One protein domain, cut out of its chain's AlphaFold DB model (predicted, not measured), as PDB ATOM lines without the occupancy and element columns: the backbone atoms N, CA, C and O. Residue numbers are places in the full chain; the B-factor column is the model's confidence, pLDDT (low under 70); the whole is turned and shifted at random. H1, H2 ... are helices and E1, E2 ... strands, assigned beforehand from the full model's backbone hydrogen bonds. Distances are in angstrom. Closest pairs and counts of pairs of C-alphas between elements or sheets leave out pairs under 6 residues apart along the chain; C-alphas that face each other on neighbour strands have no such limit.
ATOM      1  N   GLY A   2     -49.587 -47.997  29.230       88.88
ATOM      2  CA  GLY A   2     -48.583 -49.054  29.351       88.88
ATOM      3  C   GLY A   2     -47.743 -48.998  30.615       88.88
ATOM      4  O   GLY A   2     -47.982 -48.145  31.453       88.88
ATOM      5  N   THR A   3     -46.760 -49.895  30.716       86.06
ATOM      6  CA  THR A   3     -45.736 -49.940  31.778       86.06
ATOM      7  C   THR A   3     -44.345 -49.617  31.211       86.06
ATOM      8  O   THR A   3     -44.173 -49.596  29.991       86.06
ATOM      9  N   GLY A   4     -43.341 -49.375  32.058       84.38
ATOM     10  CA  GLY A   4     -41.987 -49.002  31.625       84.38
ATOM     11  C   GLY A   4     -41.876 -47.506  31.314       84.38
ATOM     12  O   GLY A   4     -42.457 -46.698  32.025       84.38
ATOM     13  N   ASN A   5     -41.182 -47.127  30.237       81.38
ATOM     14  CA  ASN A   5     -41.000 -45.716  29.844       81.38
ATOM     15  C   ASN A   5     -42.227 -45.105  29.138       81.38
ATOM     16  O   ASN A   5     -42.088 -44.156  28.378       81.38
ATOM     17  N   HIS A   6     -43.426 -45.649  29.346       88.56
ATOM     18  CA  HIS A   6     -44.645 -45.102  28.756       88.56
ATOM     19  C   HIS A   6     -45.259 -44.057  29.688       88.56
ATOM     20  O   HIS A   6     -45.653 -44.397  30.801       88.56
ATOM     21  N   PHE A   7     -45.376 -42.815  29.224       89.69
ATOM     22  CA  PHE A   7     -45.826 -41.684  30.039       89.69
ATOM     23  C   PHE A   7     -46.704 -40.705  29.252       89.69
ATOM     24  O   PHE A   7     -46.711 -40.693  28.017       89.69
ATOM     25  N   ILE A   8     -47.449 -39.894  30.003       92.12
ATOM     26  CA  ILE A   8     -48.075 -38.653  29.546       92.12
ATOM     27  C   ILE A   8     -47.507 -37.554  30.439       92.12
ATOM     28  O   ILE A   8     -47.584 -37.677  31.659       92.12
ATOM     29  N   GLU A   9     -46.950 -36.505  29.849       91.38
ATOM     30  CA  GLU A   9     -46.370 -35.378  30.581       91.38
ATOM     31  C   GLU A   9     -46.935 -34.054  30.067       91.38
ATOM     32  O   GLU A   9     -47.168 -33.880  28.870       91.38
ATOM     33  N   VAL A  10     -47.154 -33.119  30.992       91.19
ATOM     34  CA  VAL A  10     -47.426 -31.715  30.676       91.19
ATOM     35  C   VAL A  10     -46.134 -30.948  30.915       91.19
ATOM     36  O   VAL A  10     -45.605 -30.959  32.026       91.19
ATOM     37  N   CYS A  11     -45.616 -30.309  29.875       90.25
ATOM     38  CA  CYS A  11     -44.310 -29.657  29.890       90.25
ATOM     39  C   CYS A  11     -44.432 -28.183  29.502       90.25
ATOM     40  O   CYS A  11     -45.382 -27.782  28.830       90.25
ATOM     41  N   LEU A  12     -43.434 -27.393  29.889       91.50
ATOM     42  CA  LEU A  12     -43.235 -26.040  29.382       91.50
ATOM     43  C   LEU A  12     -42.027 -26.025  28.452       91.50
ATOM     44  O   LEU A  12     -41.033 -26.700  28.724       91.50
ATOM     45  N   ASP A  13     -42.104 -25.242  27.382       90.69
ATOM     46  CA  ASP A  13     -40.917 -24.900  26.603       90.69
ATOM     47  C   ASP A  13     -40.234 -23.624  27.120       90.69
ATOM     48  O   ASP A  13     -40.669 -22.989  28.085       90.69
ATOM     49  N   GLU A  14     -39.144 -23.233  26.461       90.81
ATOM     50  CA  GLU A  14     -38.359 -22.044  26.814       90.81
ATOM     51  C   GLU A  14     -39.161 -20.733  26.712       90.81
ATOM     52  O   GLU A  14     -38.788 -19.736  27.325       90.81
ATOM     53  N   GLN A  15     -40.288 -20.737  25.993       93.56
ATOM     54  CA  GLN A  15     -41.203 -19.602  25.841       93.56
ATOM     55  C   GLN A  15     -42.444 -19.723  26.740       93.56
ATOM     56  O   GLN A  15     -43.407 -18.982  26.556       93.56
ATOM     57  N   GLN A  16     -42.437 -20.645  27.713       91.44
ATOM     58  CA  GLN A  16     -43.547 -20.900  28.637       91.44
ATOM     59  C   GLN A  16     -44.847 -21.344  27.943       91.44
ATOM     60  O   GLN A  16     -45.938 -21.202  28.498       91.44
ATOM     61  N   ARG A  17     -44.756 -21.914  26.734       89.88
ATOM     62  CA  ARG A  17     -45.906 -22.565  26.092       89.88
ATOM     63  C   ARG A  17     -46.102 -23.943  26.707       89.88
ATOM     64  O   ARG A  17     -45.130 -24.624  27.027       89.88
ATOM     65  N   VAL A  18     -47.359 -24.349  26.862       89.62
ATOM     66  CA  VAL A  18     -47.728 -25.648  27.436       89.62
ATOM     67  C   VAL A  18     -47.763 -26.707  26.341       89.62
ATOM     68  O   VAL A  18     -48.417 -26.530  25.316       89.62
ATOM     69  N   TRP A  19     -47.095 -27.825  26.598       90.00
ATOM     70  CA  TRP A  19     -47.019 -28.986  25.724       90.00
ATOM     71  C   TRP A  19     -47.589 -30.211  26.424       90.00
ATOM     72  O   TRP A  19     -47.403 -30.387  27.625       90.00
ATOM     73  N   VAL A  20     -48.242 -31.082  25.658       90.88
ATOM     74  CA  VAL A  20     -48.627 -32.422  26.108       90.88
ATOM     75  C   VAL A  20     -47.776 -33.428  25.352       90.88
ATOM     76  O   VAL A  20     -47.888 -33.556  24.134       90.88
ATOM     77  N   MET A  21     -46.928 -34.147  26.076       89.94
ATOM     78  CA  MET A  21     -46.085 -35.201  25.532       89.94
ATOM     79  C   MET A  21     -46.682 -36.566  25.856       89.94
ATOM     80  O   MET A  21     -47.097 -36.824  26.983       89.94
ATOM     81  N   LEU A  22     -46.709 -37.457  24.866       89.75
ATOM     82  CA  LEU A  22     -47.207 -38.820  25.011       89.75
ATOM     83  C   LEU A  22     -46.183 -39.804  24.452       89.75
ATOM     84  O   LEU A  22     -45.902 -39.804  23.254       89.75
ATOM     85  N   HIS A  23     -45.701 -40.708  25.300       88.69
ATOM     86  CA  HIS A  23     -44.843 -41.812  24.891       88.69
ATOM     87  C   HIS A  23     -45.588 -43.146  25.050       88.69
ATOM     88  O   HIS A  23     -45.828 -43.632  26.157       88.69
ATOM     89  N   SER A  24     -45.981 -43.758  23.927       91.25
ATOM     90  CA  SER A  24     -46.604 -45.087  23.889       91.25
ATOM     91  C   SER A  24     -46.369 -45.811  22.560       91.25
ATOM     92  O   SER A  24     -46.161 -45.183  21.521       91.25
ATOM     93  N   GLY A  25     -46.424 -47.142  22.594       91.44
ATOM     94  CA  GLY A  25     -46.237 -48.010  21.429       91.44
ATOM     95  C   GLY A  25     -47.415 -48.946  21.160       91.44
ATOM     96  O   GLY A  25     -48.543 -48.713  21.600       91.44
ATOM     97  N   SER A  26     -47.123 -50.054  20.483       93.25
ATOM     98  CA  SER A  26     -48.079 -51.085  20.056       93.25
ATOM     99  C   SER A  26     -48.523 -52.054  21.158       93.25
ATOM    100  O   SER A  26     -49.193 -53.047  20.897       93.25
ATOM    101  N   ARG A  27     -48.200 -51.754  22.420       94.12
ATOM    102  CA  ARG A  27     -48.626 -52.522  23.601       94.12
ATOM    103  C   ARG A  27     -48.239 -54.010  23.501       94.12
ATOM    104  O   ARG A  27     -47.230 -54.360  22.900       94.12
ATOM    105  N   GLY A  28     -49.004 -54.877  24.166       93.81
ATOM    106  CA  GLY A  28     -48.728 -56.314  24.211       93.81
ATOM    107  C   GLY A  28     -48.819 -56.994  22.846       93.81
ATOM    108  O   GLY A  28     -48.072 -57.935  22.606       93.81
ATOM    109  N   VAL A  29     -49.668 -56.496  21.938       93.56
ATOM    110  CA  VAL A  29     -49.829 -57.098  20.607       93.56
ATOM    111  C   VAL A  29     -48.562 -56.953  19.765       93.56
ATOM    112  O   VAL A  29     -48.100 -57.939  19.202       93.56
ATOM    113  N   GLY A  30     -47.914 -55.784  19.776       93.38
ATOM    114  CA  GLY A  30     -46.631 -55.615  19.089       93.38
ATOM    115  C   GLY A  30     -45.521 -56.499  19.659       93.38
ATOM    116  O   GLY A  30     -44.723 -57.047  18.906       93.38
ATOM    117  N   ASN A  31     -45.496 -56.692  20.982       93.44
ATOM    118  CA  ASN A  31     -44.553 -57.609  21.625       93.44
ATOM    119  C   ASN A  31     -44.807 -59.074  21.228       93.44
ATOM    120  O   ASN A  31     -43.862 -59.814  20.971       93.44
ATOM    121  N   ALA A  32     -46.074 -59.490  21.153       95.94
ATOM    122  CA  ALA A  32     -46.444 -60.832  20.715       95.94
ATOM    123  C   ALA A  32     -46.046 -61.085  19.250       95.94
ATOM    124  O   ALA A  32     -45.430 -62.110  18.964       95.94
ATOM    125  N   ILE A  33     -46.317 -60.123  18.358       95.44
ATOM    126  CA  ILE A  33     -45.881 -60.150  16.953       95.44
ATOM    127  C   ILE A  33     -44.354 -60.269  16.876       95.44
ATOM    128  O   ILE A  33     -43.840 -61.182  16.235       95.44
ATOM    129  N   GLY A  34     -43.618 -59.407  17.587       93.19
ATOM    130  CA  GLY A  34     -42.154 -59.438  17.597       93.19
ATOM    131  C   GLY A  34     -41.587 -60.795  18.025       93.19
ATOM    132  O   GLY A  34     -40.746 -61.358  17.330       93.19
ATOM    133  N   ASN A  35     -42.089 -61.364  19.124       95.19
ATOM    134  CA  ASN A  35     -41.637 -62.669  19.621       95.19
ATOM    135  C   ASN A  35     -41.931 -63.816  18.645       95.19
ATOM    136  O   ASN A  35     -41.091 -64.706  18.470       95.19
ATOM    137  N   LEU A  36     -43.105 -63.797  18.007       96.25
ATOM    138  CA  LEU A  36     -43.475 -64.785  16.998       96.25
ATOM    139  C   LEU A  36     -42.477 -64.765  15.836       96.25
ATOM    140  O   LEU A  36     -41.888 -65.796  15.516       96.25
ATOM    141  N   PHE A  37     -42.242 -63.594  15.245       95.44
ATOM    142  CA  PHE A  37     -41.385 -63.480  14.067       95.44
ATOM    143  C   PHE A  37     -39.899 -63.673  14.370       95.44
ATOM    144  O   PHE A  37     -39.205 -64.241  13.536       95.44
ATOM    145  N   ILE A  38     -39.419 -63.324  15.570       93.69
ATOM    146  CA  ILE A  38     -38.066 -63.707  16.017       93.69
ATOM    147  C   ILE A  38     -37.926 -65.234  16.034       93.69
ATOM    148  O   ILE A  38     -36.947 -65.775  15.521       93.69
ATOM    149  N   THR A  39     -38.914 -65.938  16.591       93.75
ATOM    150  CA  THR A  39     -38.897 -67.406  16.666       93.75
ATOM    151  C   THR A  39     -38.943 -68.037  15.273       93.75
ATOM    152  O   THR A  39     -38.210 -68.988  14.999       93.75
ATOM    153  N   LEU A  40     -39.779 -67.500  14.377       94.31
ATOM    154  CA  LEU A  40     -39.873 -67.959  12.990       94.31
ATOM    155  C   LEU A  40     -38.581 -67.693  12.209       94.31
ATOM    156  O   LEU A  40     -38.091 -68.604  11.552       94.31
ATOM    157  N   ALA A  41     -37.978 -66.509  12.344       93.25
ATOM    158  CA  ALA A  41     -36.713 -66.178  11.688       93.25
ATOM    159  C   ALA A  41     -35.582 -67.106  12.151       93.25
ATOM    160  O   ALA A  41     -34.839 -67.643  11.334       93.25
ATOM    161  N   GLN A  42     -35.485 -67.375  13.457       91.38
ATOM    162  CA  GLN A  42     -34.512 -68.337  13.982       91.38
ATOM    163  C   GLN A  42     -34.738 -69.745  13.422       91.38
ATOM    164  O   GLN A  42     -33.778 -70.451  13.117       91.38
ATOM    165  N   LYS A  43     -36.000 -70.160  13.268       88.94
ATOM    166  CA  LYS A  43     -36.340 -71.465  12.699       88.94
ATOM    167  C   LYS A  43     -35.976 -71.559  11.216       88.94
ATOM    168  O   LYS A  43     -35.369 -72.549  10.816       88.94
ATOM    169  N   ASP A  44     -36.302 -70.541  10.427       85.75
ATOM    170  CA  ASP A  44     -35.983 -70.492   8.996       85.75
ATOM    171  C   ASP A  44     -34.469 -70.474   8.763       85.75
ATOM    172  O   ASP A  44     -33.960 -71.124   7.851       85.75
ATOM    173  N   MET A  45     -33.725 -69.799   9.639       84.06
ATOM    174  CA  MET A  45     -32.274 -69.709   9.554       84.06
ATOM    175  C   MET A  45     -31.531 -70.904  10.155       84.06
ATOM    176  O   MET A  45     -30.309 -70.858  10.180       84.06
ATOM    177  N   GLN A  46     -32.191 -71.964  10.640       79.38
ATOM    178  CA  GLN A  46     -31.576 -73.032  11.454       79.38
ATOM    179  C   GLN A  46     -30.178 -73.497  11.011       79.38
ATOM    180  O   GLN A  46     -29.261 -73.532  11.828       79.38
ATOM    181  N   GLN A  47     -29.993 -73.821   9.729       74.44
ATOM    182  CA  GLN A  47     -28.704 -74.292   9.199       74.44
ATOM    183  C   GLN A  47     -27.655 -73.173   9.049       74.44
ATOM    184  O   GLN A  47     -26.457 -73.438   9.006       74.44
ATOM    185  N   HIS A  48     -28.100 -71.919   9.010       75.50
ATOM    186  CA  HIS A  48     -27.281 -70.715   8.886       75.50
ATOM    187  C   HIS A  48     -27.113 -69.944  10.206       75.50
ATOM    188  O   HIS A  48     -26.284 -69.042  10.262       75.50
ATOM    189  N   LEU A  49     -27.831 -70.307  11.279       73.31
ATOM    190  CA  LEU A  49     -27.735 -69.665  12.598       73.31
ATOM    191  C   LEU A  49     -26.301 -69.677  13.139       73.31
ATOM    192  O   LEU A  49     -25.885 -68.713  13.768       73.31
ATOM    193  N   ALA A  50     -25.540 -70.744  12.869       73.06
ATOM    194  CA  ALA A  50     -24.140 -70.867  13.280       73.06
ATOM    195  C   ALA A  50     -23.209 -69.838  12.608       73.06
ATOM    196  O   ALA A  50     -22.105 -69.609  13.093       73.06
ATOM    197  N   HIS A  51     -23.647 -69.217  11.508       80.44
ATOM    198  CA  HIS A  51     -22.910 -68.166  10.805       80.44
ATOM    199  C   HIS A  51     -23.313 -66.754  11.250       80.44
ATOM    200  O   HIS A  51     -22.705 -65.781  10.807       80.44
ATOM    201  N   LEU A  52     -24.327 -66.620  12.111       84.12
ATOM    202  CA  LEU A  52     -24.666 -65.335  12.707       84.12
ATOM    203  C   LEU A  52     -23.767 -65.053  13.916       84.12
ATOM    204  O   LEU A  52     -23.555 -65.947  14.736       84.12
ATOM    205  N   PRO A  53     -23.325 -63.797  14.102       87.12
ATOM    206  CA  PRO A  53     -22.653 -63.389  15.335       87.12
ATOM    207  C   PRO A  53     -23.513 -63.609  16.593       87.12
ATOM    208  O   PRO A  53     -22.977 -63.870  17.665       87.12
ATOM    209  N   ASP A  54     -24.842 -63.510  16.464       87.31
ATOM    210  CA  ASP A  54     -25.815 -63.776  17.526       87.31
ATOM    211  C   ASP A  54     -27.140 -64.265  16.907       87.31
ATOM    212  O   ASP A  54     -27.614 -63.718  15.911       87.31
ATOM    213  N   LYS A  55     -27.786 -65.266  17.518       85.12
ATOM    214  CA  LYS A  55     -29.105 -65.783  17.100       85.12
ATOM    215  C   LYS A  55     -30.225 -64.732  17.120       85.12
ATOM    216  O   LYS A  55     -31.260 -64.916  16.484       85.12
ATOM    217  N   ASN A  56     -30.061 -63.656  17.882       86.56
ATOM    218  CA  ASN A  56     -30.987 -62.527  17.947       86.56
ATOM    219  C   ASN A  56     -30.863 -61.598  16.730       86.56
ATOM    220  O   ASN A  56     -31.679 -60.694  16.579       86.56
ATOM    221  N   LEU A  57     -29.870 -61.827  15.866       88.94
ATOM    222  CA  LEU A  57     -29.727 -61.182  14.560       88.94
ATOM    223  C   LEU A  57     -30.381 -61.999  13.438       88.94
ATOM    224  O   LEU A  57     -30.087 -61.769  12.269       88.94
ATOM    225  N   ALA A  58     -31.239 -62.969  13.775       91.88
ATOM    226  CA  ALA A  58     -32.000 -63.701  12.777       91.88
ATOM    227  C   ALA A  58     -32.918 -62.757  11.981       91.88
ATOM    228  O   ALA A  58     -33.548 -61.862  12.547       91.88
ATOM    229  N   TYR A  59     -32.992 -62.974  10.671       91.31
ATOM    230  CA  TYR A  59     -33.707 -62.137   9.714       91.31
ATOM    231  C   TYR A  59     -34.426 -62.992   8.666       91.31
ATOM    232  O   TYR A  59     -34.133 -64.175   8.490       91.31
ATOM    233  N   PHE A  60     -35.357 -62.374   7.940       91.25
ATOM    234  CA  PHE A  60     -35.955 -62.965   6.749       91.25
ATOM    235  C   PHE A  60     -35.287 -62.401   5.502       91.25
ATOM    236  O   PHE A  60     -35.153 -61.187   5.363       91.25
ATOM    237  N   GLN A  61     -34.889 -63.281   4.589       88.94
ATOM    238  CA  GLN A  61     -34.546 -62.878   3.231       88.94
ATOM    239  C   GLN A  61     -35.833 -62.560   2.463       88.94
ATOM    240  O   GLN A  61     -36.830 -63.269   2.612       88.94
ATOM    241  N   GLU A  62     -35.818 -61.516   1.636       89.25
ATOM    242  CA  GLU A  62     -36.952 -61.202   0.765       89.25
ATOM    243  C   GLU A  62     -37.326 -62.407  -0.112       89.25
ATOM    244  O   GLU A  62     -36.463 -63.104  -0.648       89.25
ATOM    245  N   GLY A  63     -38.628 -62.690  -0.193       88.75
ATOM    246  CA  GLY A  63     -39.164 -63.880  -0.862       88.75
ATOM    247  C   GLY A  63     -39.156 -65.162  -0.020       88.75
ATOM    248  O   GLY A  63     -39.666 -66.184  -0.483       88.75
ATOM    249  N   SER A  64     -38.629 -65.144   1.211       91.19
ATOM    250  CA  SER A  64     -38.761 -66.288   2.119       91.19
ATOM    251  C   SER A  64     -40.218 -66.509   2.535       91.19
ATOM    252  O   SER A  64     -41.059 -65.608   2.469       91.19
ATOM    253  N   ARG A  65     -40.511 -67.726   3.011       92.12
ATOM    254  CA  ARG A  65     -41.864 -68.168   3.376       92.12
ATOM    255  C   ARG A  65     -42.604 -67.178   4.281       92.12
ATOM    256  O   ARG A  65     -43.791 -66.971   4.078       92.12
ATOM    257  N   HIS A  66     -41.913 -66.622   5.273       94.50
ATOM    258  CA  HIS A  66     -42.503 -65.774   6.312       94.50
ATOM    259  C   HIS A  66     -42.190 -64.282   6.139       94.50
ATOM    260  O   HIS A  66     -42.586 -63.478   6.981       94.50
ATOM    261  N   TYR A  67     -41.501 -63.893   5.060       93.31
ATOM    262  CA  TYR A  67     -41.121 -62.500   4.824       93.31
ATOM    263  C   TYR A  67     -42.341 -61.580   4.679       93.31
ATOM    264  O   TYR A  67     -42.442 -60.588   5.394       93.31
ATOM    265  N   ASN A  68     -43.294 -61.924   3.807       94.75
ATOM    266  CA  ASN A  68     -44.477 -61.084   3.585       94.75
ATOM    267  C   ASN A  68     -45.368 -61.014   4.835       94.75
ATOM    268  O   ASN A  68     -45.798 -59.924   5.205       94.75
ATOM    269  N   ASP A  69     -45.549 -62.145   5.530       96.06
ATOM    270  CA  ASP A  69     -46.276 -62.204   6.806       96.06
ATOM    271  C   ASP A  69     -45.649 -61.254   7.845       96.06
ATOM    272  O   ASP A  69     -46.351 -60.570   8.591       96.06
ATOM    273  N   TYR A  70     -44.312 -61.204   7.901       94.50
ATOM    274  CA  TYR A  70     -43.573 -60.324   8.806       94.50
ATOM    275  C   TYR A  70     -43.780 -58.850   8.467       94.50
ATOM    276  O   TYR A  70     -44.060 -58.058   9.371       94.50
ATOM    277  N   ILE A  71     -43.651 -58.481   7.188       93.81
ATOM    278  CA  ILE A  71     -43.836 -57.098   6.734       93.81
ATOM    279  C   ILE A  71     -45.250 -56.618   7.070       93.81
ATOM    280  O   ILE A  71     -45.391 -55.596   7.742       93.81
ATOM    281  N   GLU A  72     -46.276 -57.399   6.724       95.31
ATOM    282  CA  GLU A  72     -47.674 -57.066   7.023       95.31
ATOM    283  C   GLU A  72     -47.909 -56.905   8.533       95.31
ATOM    284  O   GLU A  72     -48.502 -55.923   8.988       95.31
ATOM    285  N   ALA A  73     -47.403 -57.832   9.350       95.62
ATOM    286  CA  ALA A  73     -47.597 -57.773  10.794       95.62
ATOM    287  C   ALA A  73     -46.878 -56.580  11.448       95.62
ATOM    288  O   ALA A  73     -47.386 -55.996  12.414       95.62
ATOM    289  N   VAL A  74     -45.698 -56.202  10.945       91.69
ATOM    290  CA  VAL A  74     -44.962 -55.022  11.421       91.69
ATOM    291  C   VAL A  74     -45.666 -53.736  11.006       91.69
ATOM    292  O   VAL A  74     -45.806 -52.844  11.844       91.69
ATOM    293  N   GLU A  75     -46.141 -53.630   9.766       92.62
ATOM    294  CA  GLU A  75     -46.953 -52.499   9.298       92.62
ATOM    295  C   GLU A  75     -48.215 -52.340  10.152       92.62
ATOM    296  O   GLU A  75     -48.456 -51.269  10.717       92.62
ATOM    297  N   TRP A  76     -48.941 -53.434  10.390       95.62
ATOM    298  CA  TRP A  76     -50.110 -53.430  11.267       95.62
ATOM    299  C   TRP A  76     -49.769 -52.965  12.690       95.62
ATOM    300  O   TRP A  76     -50.477 -52.144  13.279       95.62
ATOM    301  N   ALA A  77     -48.663 -53.450  13.269       94.62
ATOM    302  CA  ALA A  77     -48.249 -53.054  14.614       94.62
ATOM    303  C   ALA A  77     -47.881 -51.563  14.688       94.62
ATOM    304  O   ALA A  77     -48.147 -50.911  15.707       94.62
ATOM    305  N   GLN A  78     -47.290 -51.010  13.625       91.88
ATOM    306  CA  GLN A  78     -47.019 -49.580  13.509       91.88
ATOM    307  C   GLN A  78     -48.317 -48.778  13.455       91.88
ATOM    308  O   GLN A  78     -48.483 -47.847  14.249       91.88
ATOM    309  N   ASP A  79     -49.264 -49.170  12.604       93.44
ATOM    310  CA  ASP A  79     -50.563 -48.510  12.514       93.44
ATOM    311  C   ASP A  79     -51.325 -48.573  13.831       93.44
ATOM    312  O   ASP A  79     -51.847 -47.558  14.300       93.44
ATOM    313  N   PHE A  80     -51.329 -49.724  14.496       95.12
ATOM    314  CA  PHE A  80     -51.919 -49.853  15.819       95.12
ATOM    315  C   PHE A  80     -51.264 -48.884  16.816       95.12
ATOM    316  O   PHE A  80     -51.964 -48.189  17.552       95.12
ATOM    317  N   ALA A  81     -49.929 -48.779  16.837       92.75
ATOM    318  CA  ALA A  81     -49.229 -47.843  17.720       92.75
ATOM    319  C   ALA A  81     -49.602 -46.381  17.433       92.75
ATOM    320  O   ALA A  81     -49.767 -45.601  18.375       92.75
ATOM    321  N   ARG A  82     -49.743 -46.015  16.154       91.31
ATOM    322  CA  ARG A  82     -50.142 -44.675  15.719       91.31
ATOM    323  C   ARG A  82     -51.554 -44.335  16.197       91.31
ATOM    324  O   ARG A  82     -51.708 -43.373  16.948       91.31
ATOM    325  N   HIS A  83     -52.547 -45.167  15.878       93.62
ATOM    326  CA  HIS A  83     -53.937 -44.959  16.305       93.62
ATOM    327  C   HIS A  83     -54.082 -44.971  17.831       93.62
ATOM    328  O   HIS A  83     -54.813 -44.168  18.411       93.62
ATOM    329  N   ASN A  84     -53.338 -45.843  18.515       94.38
ATOM    330  CA  ASN A  84     -53.305 -45.881  19.972       94.38
ATOM    331  C   ASN A  84     -52.838 -44.529  20.552       94.38
ATOM    332  O   ASN A  84     -53.449 -44.021  21.496       94.38
ATOM    333  N   ARG A  85     -51.800 -43.903  19.972       92.75
ATOM    334  CA  ARG A  85     -51.352 -42.560  20.379       92.75
ATOM    335  C   ARG A  85     -52.364 -41.468  20.042       92.75
ATOM    336  O   ARG A  85     -52.599 -40.614  20.890       92.75
ATOM    337  N   GLU A  86     -52.986 -41.507  18.867       91.56
ATOM    338  CA  GLU A  86     -54.016 -40.538  18.456       91.56
ATOM    339  C   GLU A  86     -55.210 -40.534  19.426       91.56
ATOM    340  O   GLU A  86     -55.593 -39.483  19.945       91.56
ATOM    341  N   VAL A  87     -55.740 -41.716  19.758       94.12
ATOM    342  CA  VAL A  87     -56.852 -41.862  20.710       94.12
ATOM    343  C   VAL A  87     -56.447 -41.400  22.110       94.12
ATOM    344  O   VAL A  87     -57.218 -40.708  22.777       94.12
ATOM    345  N   MET A  88     -55.248 -41.764  22.576       94.69
ATOM    346  CA  MET A  88     -54.758 -41.316  23.882       94.69
ATOM    347  C   MET A  88     -54.584 -39.796  23.934       94.69
ATOM    348  O   MET A  88     -55.042 -39.185  24.894       94.69
ATOM    349  N   MET A  89     -53.988 -39.185  22.908       92.69
ATOM    350  CA  MET A  89     -53.803 -37.734  22.846       92.69
ATOM    351  C   MET A  89     -55.151 -37.007  22.849       92.69
ATOM    352  O   MET A  89     -55.358 -36.118  23.667       92.69
ATOM    353  N   SER A  90     -56.104 -37.445  22.021       92.25
ATOM    354  CA  SER A  90     -57.460 -36.882  21.988       92.25
ATOM    355  C   SER A  90     -58.133 -36.909  23.370       92.25
ATOM    356  O   SER A  90     -58.666 -35.898  23.834       92.25
ATOM    357  N   ARG A  91     -58.031 -38.035  24.090       94.69
ATOM    358  CA  ARG A  91     -58.573 -38.168  25.453       94.69
ATOM    359  C   ARG A  91     -57.875 -37.256  26.459       94.69
ATOM    360  O   ARG A  91     -58.552 -36.700  27.318       94.69
ATOM    361  N   VAL A  92     -56.554 -37.087  26.364       93.56
ATOM    362  CA  VAL A  92     -55.802 -36.177  27.243       93.56
ATOM    363  C   VAL A  92     -56.212 -34.728  26.998       93.56
ATOM    364  O   VAL A  92     -56.523 -34.021  27.952       93.56
ATOM    365  N   LEU A  93     -56.273 -34.294  25.738       91.69
ATOM    366  CA  LEU A  93     -56.679 -32.930  25.394       91.69
ATOM    367  C   LEU A  93     -58.123 -32.642  25.828       91.69
ATOM    368  O   LEU A  93     -58.390 -31.574  26.377       91.69
ATOM    369  N   SER A  94     -59.026 -33.613  25.662       91.81
ATOM    370  CA  SER A  94     -60.397 -33.525  26.174       91.81
ATOM    371  C   SER A  94     -60.426 -33.425  27.702       91.81
ATOM    372  O   SER A  94     -61.082 -32.548  28.250       91.81
ATOM    373  N   ALA A  95     -59.664 -34.246  28.430       93.50
ATOM    374  CA  ALA A  95     -59.601 -34.137  29.889       93.50
ATOM    375  C   ALA A  95     -59.085 -32.757  30.348       93.50
ATOM    376  O   ALA A  95     -59.656 -32.155  31.258       93.50
ATOM    377  N   LEU A  96     -58.057 -32.221  29.682       92.38
ATOM    378  CA  LEU A  96     -57.524 -30.887  29.973       92.38
ATOM    379  C   LEU A  96     -58.552 -29.782  29.717       92.38
ATOM    380  O   LEU A  96     -58.632 -28.851  30.515       92.38
ATOM    381  N   SER A  97     -59.370 -29.889  28.664       90.12
ATOM    382  CA  SER A  97     -60.386 -28.874  28.356       90.12
ATOM    383  C   SER A  97     -61.517 -28.811  29.381       90.12
ATOM    384  O   SER A  97     -62.160 -27.775  29.504       90.12
ATOM    385  N   HIS A  98     -61.768 -29.892  30.125       91.94
ATOM    386  CA  HIS A  98     -62.759 -29.899  31.208       91.94
ATOM    387  C   HIS A  98     -62.209 -29.310  32.515       91.94
ATOM    388  O   HIS A  98     -62.975 -28.808  33.333       91.94
ATOM    389  N   ILE A  99     -60.892 -29.386  32.727       93.25
ATOM    390  CA  ILE A  99     -60.234 -28.934  33.961       93.25
ATOM    391  C   ILE A  99     -59.793 -27.470  33.848       93.25
ATOM    392  O   ILE A  99     -59.914 -26.700  34.801       93.25
ATOM    393  N   ILE A 100     -59.264 -27.068  32.692       90.19
ATOM    394  CA  ILE A 100     -58.739 -25.723  32.467       90.19
ATOM    395  C   ILE A 100     -59.879 -24.822  31.991       90.19
ATOM    396  O   ILE A 100     -60.285 -24.867  30.835       90.19
ATOM    397  N   ALA A 101     -60.361 -23.955  32.881       89.12
ATOM    398  CA  ALA A 101     -61.449 -23.019  32.582       89.12
ATOM    399  C   ALA A 101     -61.059 -21.900  31.593       89.12
ATOM    400  O   ALA A 101     -61.926 -21.281  30.976       89.12
ATOM    401  N   LYS A 102     -59.760 -21.604  31.450       87.94
ATOM    402  CA  LYS A 102     -59.273 -20.603  30.494       87.94
ATOM    403  C   LYS A 102     -59.361 -21.176  29.074       87.94
ATOM    404  O   LYS A 102     -58.798 -22.243  28.857       87.94
ATOM    405  N   PRO A 103     -59.959 -20.476  28.095       84.12
ATOM    406  CA  PRO A 103     -59.952 -20.928  26.709       84.12
ATOM    407  C   PRO A 103     -58.525 -21.100  26.176       84.12
ATOM    408  O   PRO A 103     -57.680 -20.216  26.341       84.12
ATOM    409  N   PHE A 104     -58.267 -22.223  25.514       86.50
ATOM    410  CA  PHE A 104     -57.017 -22.496  24.811       86.50
ATOM    411  C   PHE A 104     -57.305 -23.220  23.497       86.50
ATOM    412  O   PHE A 104     -58.327 -23.890  23.354       86.50
ATOM    413  N   MET A 105     -56.392 -23.082  22.538       84.50
ATOM    414  CA  MET A 105     -56.396 -23.889  21.322       84.50
ATOM    415  C   MET A 105     -55.320 -24.960  21.434       84.50
ATOM    416  O   MET A 105     -54.231 -24.699  21.946       84.50
ATOM    417  N   THR A 106     -55.612 -26.150  20.928       79.62
ATOM    418  CA  THR A 106     -54.641 -27.235  20.815       79.62
ATOM    419  C   THR A 106     -54.238 -27.387  19.356       79.62
ATOM    420  O   THR A 106     -55.081 -27.429  18.464       79.62
ATOM    421  N   GLN A 107     -52.935 -27.462  19.102       69.75
ATOM    422  CA  GLN A 107     -52.401 -27.855  17.801       69.75
ATOM    423  C   GLN A 107     -51.801 -29.251  17.951       69.75
ATOM    424  O   GLN A 107     -50.862 -29.450  18.717       69.75
ATOM    425  N   GLN A 108     -52.357 -30.231  17.239       61.03
ATOM    426  CA  GLN A 108     -51.881 -31.619  17.278       61.03
ATOM    427  C   GLN A 108     -50.642 -31.846  16.383       61.03
ATOM    428  O   GLN A 108     -50.110 -32.950  16.333       61.03
ATOM    429  N   GLU A 109     -50.154 -30.813  15.688       56.97
ATOM    430  CA  GLU A 109     -49.097 -30.909  14.664       56.97
ATOM    431  C   GLU A 109     -47.722 -31.364  15.187       56.97
ATOM    432  O   GLU A 109     -46.809 -31.648  14.415       56.97
ATOM    433  N   ALA A 110     -47.530 -31.431  16.497       56.72
ATOM    434  CA  ALA A 110     -46.240 -31.105  17.077       56.72
ATOM    435  C   ALA A 110     -45.239 -32.270  17.211       56.72
ATOM    436  O   ALA A 110     -44.369 -32.193  18.069       56.72
ATOM    437  N   VAL A 111     -45.318 -33.281  16.328       68.25
ATOM    438  CA  VAL A 111     -44.417 -34.446  16.154       68.25
ATOM    439  C   VAL A 111     -44.968 -35.788  16.666       68.25
ATOM    440  O   VAL A 111     -44.959 -36.088  17.859       68.25
TER     441      VAL A 111
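What this domain is: This is residues 2 to 111 of the 178 residues of the protein "3'-phosphate/5'-hydroxy nucleic acid ligase" of Escherichia coli (UniProt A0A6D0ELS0). A small hairpin of two strands, E1 and E2, and a helix, H1, are strung one after the other along one long helix, H2, which makes most of the length of a rod. H1 lies beside residues 70 to 81 of H2 as a helical hairpin, a loop stretch of residues 45 to 66 joins the two at one end, and residues 98 to 103 stick out at the other before the last residues fold back. The 110 printed residues hold, in order, E1, E2, H1 and H2, with an antiparallel sheet of order E1 - E2; the class is mostly helix. The whole is extended, with a radius of gyration of the C-alphas of 20.2 A and spans of 65 by 25 by 22 A.

Where its parts are: E1, residues 7 to 12, begins with C-alpha 7 at (-45.826, -41.684, 30.039). E2 is residues 18 to 23. H2, residues 67 to 99, measures 48.4 A and ends with C-alpha 99 at (-60.234, -28.934, 33.961). H1, residues 27 to 44, measures 26.4 A.

How they stand to each other: E1 and E2 form a hairpin, antiparallel at 158 degrees, with N 9 and O 21 at 2.9 A and N 21 and O 9 at 2.8 A, within hydrogen-bond range. The closest C-alphas of E2 and H2, those of Leu 22 and Met 89, are 7.0 A apart. E1 and H2 are only just apart, at 8.4 A between their closest C-alphas. H1 and H2 touch, closest at the C-alphas of Gly 30 and Ala 77, 5.4 A, with a shallow tilt of 12 degrees, opposite ways. In H1 and H2 every O i to N i+4 pair is within hydrogen-bond range. E1 and H1 are apart.

The domain as a whole: The C-alphas farthest apart, Gln 47 and Lys 102, are 65.3 A apart. The printed part has no cut. The link from H1 to H2 is long, 22 residues. Mean pLDDT of the printed part is 89.1, with residues 107 to 111 under 70.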